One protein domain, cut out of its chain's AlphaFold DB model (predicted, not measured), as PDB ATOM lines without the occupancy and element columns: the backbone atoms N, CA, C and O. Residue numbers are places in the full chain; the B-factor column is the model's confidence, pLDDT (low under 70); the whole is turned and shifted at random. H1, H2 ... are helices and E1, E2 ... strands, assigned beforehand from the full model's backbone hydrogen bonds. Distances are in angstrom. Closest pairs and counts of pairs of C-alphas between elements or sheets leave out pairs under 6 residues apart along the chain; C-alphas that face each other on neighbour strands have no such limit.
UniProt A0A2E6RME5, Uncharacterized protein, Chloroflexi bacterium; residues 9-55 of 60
ATOM      1  N   ILE A   9     129.159 186.672 171.052       96.94
ATOM      2  CA  ILE A   9     127.758 186.514 170.669       96.94
ATOM      3  C   ILE A   9     126.918 186.590 171.935       96.94
ATOM      4  O   ILE A   9     127.138 185.839 172.894       96.94
ATOM      5  N   LYS A  10     125.931 187.482 171.919       97.62
ATOM      6  CA  LYS A  10     124.862 187.505 172.909       97.62
ATOM      7  C   LYS A  10     123.580 186.934 172.333       97.62
ATOM      8  O   LYS A  10     123.297 187.120 171.153       97.62
ATOM      9  N   VAL A  11     122.805 186.290 173.193       95.31
ATOM     10  CA  VAL A  11     121.469 185.773 172.902       95.31
ATOM     11  C   VAL A  11     120.522 186.397 173.917       95.31
ATOM     12  O   VAL A  11     120.765 186.292 175.115       95.31
ATOM     13  N   ASP A  12     119.492 187.103 173.451       94.50
ATOM     14  CA  ASP A  12     118.520 187.791 174.316       94.50
ATOM     15  C   ASP A  12     119.183 188.764 175.321       94.50
ATOM     16  O   ASP A  12     118.715 188.977 176.438       94.50
ATOM     17  N   GLY A  13     120.300 189.376 174.912       94.31
ATOM     18  CA  GLY A  13     121.082 190.314 175.725       94.31
ATOM     19  C   GLY A  13     122.088 189.665 176.683       94.31
ATOM     20  O   GLY A  13     122.920 190.378 177.250       94.31
ATOM     21  N   GLU A  14     122.085 188.338 176.824       95.88
ATOM     22  CA  GLU A  14     123.044 187.601 177.650       95.88
ATOM     23  C   GLU A  14     124.261 187.167 176.836       95.88
ATOM     24  O   GLU A  14     124.127 186.672 175.721       95.88
ATOM     25  N   LEU A  15     125.465 187.338 177.386       96.12
ATOM     26  CA  LEU A  15     126.702 186.888 176.747       96.12
ATOM     27  C   LEU A  15     126.816 185.364 176.837       96.12
ATOM     28  O   LEU A  15     127.021 184.830 177.925       96.12
ATOM     29  N   VAL A  16     126.710 184.682 175.695       96.19
ATOM     30  CA  VAL A  16     126.734 183.210 175.623       96.19
ATOM     31  C   VAL A  16     128.069 182.697 175.090       96.19
ATOM     32  O   VAL A  16     128.591 181.707 175.597       96.19
ATOM     33  N   TYR A  17     128.648 183.390 174.109       95.69
ATOM     34  CA  TYR A  17     129.942 183.036 173.531       95.69
ATOM     35  C   TYR A  17     130.884 184.232 173.575       95.69
ATOM     36  O   TYR A  17     130.476 185.356 173.279       95.69
ATOM     37  N   GLN A  18     132.145 183.988 173.930       95.62
ATOM     38  CA  GLN A  18     133.140 185.038 174.108       95.62
ATOM     39  C   GLN A  18     134.489 184.654 173.495       95.62
ATOM     40  O   GLN A  18     134.917 183.506 173.572       95.62
ATOM     41  N   ASP A  19     135.188 185.655 172.962       93.88
ATOM     42  CA  ASP A  19     136.555 185.566 172.451       93.88
ATOM     43  C   ASP A  19     136.698 184.529 171.332       93.88
ATOM     44  O   ASP A  19     137.764 183.923 171.182       93.88
ATOM     45  N   LEU A  20     135.645 184.349 170.534       94.50
ATOM     46  CA  LEU A  20     135.655 183.467 169.377       94.50
ATOM     47  C   LEU A  20     136.606 184.031 168.329       94.50
ATOM     48  O   LEU A  20     136.547 185.213 167.995       94.50
ATOM     49  N   THR A  21     137.479 183.198 167.789       93.50
ATOM     50  CA  THR A  21     138.139 183.482 166.514       93.50
ATOM     51  C   THR A  21     137.100 183.582 165.395       93.50
ATOM     52  O   THR A  21     135.933 183.240 165.567       93.50
ATOM     53  N   GLU A  22     137.515 184.071 164.228       91.88
ATOM     54  CA  GLU A  22     136.630 184.136 163.062       91.88
ATOM     55  C   GLU A  22     136.056 182.757 162.691       91.88
ATOM     56  O   GLU A  22     134.860 182.646 162.443       91.88
ATOM     57  N   GLU A  23     136.885 181.711 162.720       94.31
ATOM     58  CA  GLU A  23     136.469 180.330 162.445       94.31
ATOM     59  C   GLU A  23     135.429 179.846 163.466       94.31
ATOM     60  O   GLU A  23     134.317 179.489 163.086       94.31
ATOM     61  N   GLU A  24     135.730 179.964 164.764       95.88
ATOM     62  CA  GLU A  24     134.801 179.577 165.836       95.88
ATOM     63  C   GLU A  24     133.482 180.365 165.778       95.88
ATOM     64  O   GLU A  24     132.416 179.829 166.085       95.88
ATOM     65  N   TYR A  25     133.532 181.637 165.373       95.69
ATOM     66  CA  TYR A  25     132.343 182.457 165.162       95.69
ATOM     67  C   TYR A  25     131.469 181.911 164.029       95.69
ATOM     68  O   TYR A  25     130.258 181.778 164.212       95.69
ATOM     69  N   PHE A  26     132.055 181.581 162.875       95.81
ATOM     70  CA  PHE A  26     131.299 181.040 161.747       95.81
ATOM     71  C   PHE A  26     130.692 179.674 162.063       95.81
ATOM     72  O   PHE A  26     129.514 179.464 161.764       95.81
ATOM     73  N   ASP A  27     131.445 178.798 162.727       97.69
ATOM     74  CA  ASP A  27     130.946 177.494 163.166       97.69
ATOM     75  C   ASP A  27     129.787 177.657 164.160       97.69
ATOM     76  O   ASP A  27     128.711 177.090 163.969       97.69
ATOM     77  N   THR A  28     129.943 178.535 165.158       96.88
ATOM     78  CA  THR A  28     128.885 178.819 166.142       96.88
ATOM     79  C   THR A  28     127.628 179.378 165.472       96.88
ATOM     80  O   THR A  28     126.513 178.958 165.781       96.88
ATOM     81  N   MET A  29     127.769 180.307 164.524       95.62
ATOM     82  CA  MET A  29     126.626 180.865 163.794       95.62
ATOM     83  C   MET A  29     125.935 179.822 162.908       95.62
ATOM     84  O   MET A  29     124.707 179.845 162.788       95.62
ATOM     85  N   MET A  30     126.690 178.891 162.316       96.81
ATOM     86  CA  MET A  30     126.126 177.771 161.564       96.81
ATOM     87  C   MET A  30     125.289 176.870 162.480       96.81
ATOM     88  O   MET A  30     124.150 176.549 162.135       96.81
ATOM     89  N   ASP A  31     125.793 176.526 163.662       96.31
ATOM     90  CA  ASP A  31     125.063 175.715 164.641       96.31
ATOM     91  C   ASP A  31     123.795 176.417 165.146       96.31
ATOM     92  O   ASP A  31     122.715 175.820 165.165       96.31
ATOM     93  N   LEU A  32     123.883 177.712 165.472       95.56
ATOM     94  CA  LEU A  32     122.724 178.518 165.871       95.56
ATOM     95  C   LEU A  32     121.671 178.591 164.759       95.56
ATOM     96  O   LEU A  32     120.475 178.506 165.040       95.56
ATOM     97  N   SER A  33     122.096 178.695 163.496       95.50
ATOM     98  CA  SER A  33     121.174 178.695 162.357       95.50
ATOM     99  C   SER A  33     120.436 177.360 162.220       95.50
ATOM    100  O   SER A  33     119.211 177.346 162.095       95.50
ATOM    101  N   GLN A  34     121.149 176.234 162.326       96.56
ATOM    102  CA  GLN A  34     120.555 174.898 162.278       96.56
ATOM    103  C   GLN A  34     119.560 174.703 163.424       96.56
ATOM    104  O   GLN A  34     118.451 174.209 163.209       96.56
ATOM    105  N   LYS A  35     119.919 175.165 164.627       95.31
ATOM    106  CA  LYS A  35     119.046 175.119 165.798       95.31
ATOM    107  C   LYS A  35     117.782 175.954 165.607       95.31
ATOM    108  O   LYS A  35     116.693 175.468 165.894       95.31
ATOM    109  N   PHE A  36     117.883 177.154 165.037       95.94
ATOM    110  CA  PHE A  36     116.707 177.961 164.715       95.94
ATOM    111  C   PHE A  36     115.773 177.251 163.726       95.94
ATOM    112  O   PHE A  36     114.566 177.213 163.952       95.94
ATOM    113  N   TYR A  37     116.306 176.641 162.665       95.12
ATOM    114  CA  TYR A  37     115.476 175.893 161.714       95.12
ATOM    115  C   TYR A  37     114.845 174.632 162.322       95.12
ATOM    116  O   TYR A  37     113.739 174.265 161.926       95.12
ATOM    117  N   SER A  38     115.517 173.978 163.274       96.38
ATOM    118  CA  SER A  38     115.023 172.746 163.898       96.38
ATOM    119  C   SER A  38     114.079 172.985 165.082       96.38
ATOM    120  O   SER A  38     113.110 172.253 165.249       96.38
ATOM    121  N   GLU A  39     114.370 173.970 165.931       95.81
ATOM    122  CA  GLU A  39     113.707 174.193 167.225       95.81
ATOM    123  C   GLU A  39     112.958 175.534 167.286       95.81
ATOM    124  O   GLU A  39     112.174 175.774 168.203       95.81
ATOM    125  N   GLY A  40     113.190 176.430 166.323       92.88
ATOM    126  CA  GLY A  40     112.622 177.781 166.303       92.88
ATOM    127  C   GLY A  40     113.337 178.785 167.214       92.88
ATOM    128  O   GLY A  40     112.846 179.904 167.379       92.88
ATOM    129  N   THR A  41     114.473 178.411 167.818       91.50
ATOM    130  CA  THR A  41     115.226 179.229 168.785       91.50
ATOM    131  C   THR A  41     116.745 178.984 168.689       91.50
ATOM    132  O   THR A  41     117.140 177.857 168.384       91.50
ATOM    133  N   PRO A  42     117.617 179.977 168.962       91.19
ATOM    134  CA  PRO A  42     117.304 181.389 169.222       91.19
ATOM    135  C   PRO A  42     116.825 182.125 167.968       91.19
ATOM    136  O   PRO A  42     117.135 181.729 166.844       91.19
ATOM    137  N   ARG A  43     116.029 183.188 168.147       92.88
ATOM    138  CA  ARG A  43     115.564 184.003 167.016       92.88
ATOM    139  C   ARG A  43     116.737 184.832 166.485       92.88
ATOM    140  O   ARG A  43     117.460 185.406 167.290       92.88
ATOM    141  N   PRO A  44     116.891 184.998 165.160       93.19
ATOM    142  CA  PRO A  44     117.960 185.829 164.603       93.19
ATOM    143  C   PRO A  44     117.981 187.259 165.162       93.19
ATOM    144  O   PRO A  44     119.044 187.840 165.338       93.19
ATOM    145  N   GLU A  45     116.807 187.808 165.481       94.38
ATOM    146  CA  GLU A  45     116.638 189.147 166.060       94.38
ATOM    147  C   GLU A  45     117.150 189.268 167.502       94.38
ATOM    148  O   GLU A  45     117.423 190.379 167.947       94.38
ATOM    149  N   SER A  46     117.278 188.154 168.236       95.19
ATOM    150  CA  SER A  46     117.826 188.158 169.595       95.19
ATOM    151  C   SER A  46     119.339 187.957 169.647       95.19
ATOM    152  O   SER A  46     119.921 188.020 170.732       95.19
ATOM    153  N   LEU A  47     119.983 187.735 168.495       96.31
ATOM    154  CA  LEU A  47     121.429 187.582 168.392       96.31
ATOM    155  C   LEU A  47     122.113 188.940 168.214       96.31
ATOM    156  O   LEU A  47     121.781 189.711 167.315       96.31
ATOM    157  N   GLU A  48     123.127 189.206 169.032       97.06
ATOM    158  CA  GLU A  48     124.005 190.371 168.899       97.06
ATOM    159  C   GLU A  48     125.457 189.902 168.774       97.06
ATOM    160  O   GLU A  48     125.959 189.195 169.647       97.06
ATOM    161  N   THR A  49     126.144 190.329 167.712       96.38
ATOM    162  CA  THR A  49     127.573 190.057 167.508       96.38
ATOM    163  C   THR A  49     128.400 191.287 167.857       96.38
ATOM    164  O   THR A  49     128.214 192.359 167.281       96.38
ATOM    165  N   ILE A  50     129.385 191.121 168.739       96.31
ATOM    166  CA  ILE A  50     130.331 192.175 169.114       96.31
ATOM    167  C   ILE A  50     131.709 191.815 168.570       96.31
ATOM    168  O   ILE A  50     132.292 190.797 168.935       96.31
ATOM    169  N   ARG A  51     132.262 192.681 167.715       93.81
ATOM    170  CA  ARG A  51     133.603 192.512 167.147       93.81
ATOM    171  C   ARG A  51     134.649 193.204 168.014       93.81
ATOM    172  O   ARG A  51     134.598 194.416 168.220       93.81
ATOM    173  N   LYS A  52     135.645 192.450 168.466       90.94
ATOM    174  CA  LYS A  52     136.773 192.920 169.271       90.94
ATOM    175  C   LYS A  52     138.053 192.865 168.453       90.94
ATOM    176  O   LYS A  52     138.433 191.825 167.927       90.94
ATOM    177  N   GLN A  53     138.762 193.984 168.369       78.88
ATOM    178  CA  GLN A  53     140.116 193.994 167.819       78.88
ATOM    179  C   GLN A  53     141.105 193.711 168.947       78.88
ATOM    180  O   GLN A  53     141.333 194.572 169.800       78.88
ATOM    181  N   SER A  54     141.721 192.529 168.955       68.44
ATOM    182  CA  SER A  54     142.812 192.254 169.884       68.44
ATOM    183  C   SER A  54     144.125 192.823 169.346       68.44
ATOM    184  O   SER A  54     144.558 192.531 168.225       68.44
ATOM    185  N   LYS A  55     144.795 193.634 170.173       60.69
ATOM    186  CA  LYS A  55     146.164 194.111 169.913       60.69
ATOM    187  C   LYS A  55     147.223 193.029 170.158       60.69
ATOM    188  O   LYS A  55     148.361 193.204 169.730       60.69
TER     189      LYS A  55
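Overview. This is residues 9 to 55 of the 60 residues of an uncharacterized protein of Chloroflexi bacterium (UniProt A0A2E6RME5). A small, strongly twisted sheet of three strands has one long helix, H1, over one face, running along the strands: two layers, helix and sheet. The printed part has 47 residues, with E1, E2, H1, E3 along the chain; the class is mixed, and the sheet, E2 E1 E3, is antiparallel. It is only just compact, close to loose, with a radius of gyration of the C-alphas of 11.1 A, and elongated, 38 by 21 by 13 A.

Arrangement. Inner strand E1, residues 9 to 11, forms a hairpin with edge strand E2, residues 14 to 20; N 9 and O 17 are 2.9 A apart. Edge strand E3, residues 47 to 54, is antiparallel to E1 at 158 degrees, with N 10 and O 48 2.8 A apart. H1, residues 22 to 39, is on the sheet at a height of 10.0 A, over E2 and, only just, over E1, with 3 C-alphas falling on E1. On the local plane it stands at 6 degrees to E2. E2, H1 and E3 make a split strand-helix-strand unit, two strands running the same way with E1 between them; its crossover is right-handed. In H1 every O i to N i+4 pair is within hydrogen-bond range.

Along the chain. E1, 6.7 A long, begins at C-alpha 9 (127.758, 186.514, 170.669). E2 measures 15.6 A, H1 25.3 A and E3 21.9 A, ending at C-alpha 54 (142.812, 192.254, 169.884).

Size, cuts and confidence. The C-alphas farthest apart, of Ser 38 and Lys 55, are 38.2 A apart. The printed part has no cut and no long link. Residues 54 to 55 have pLDDT under 70.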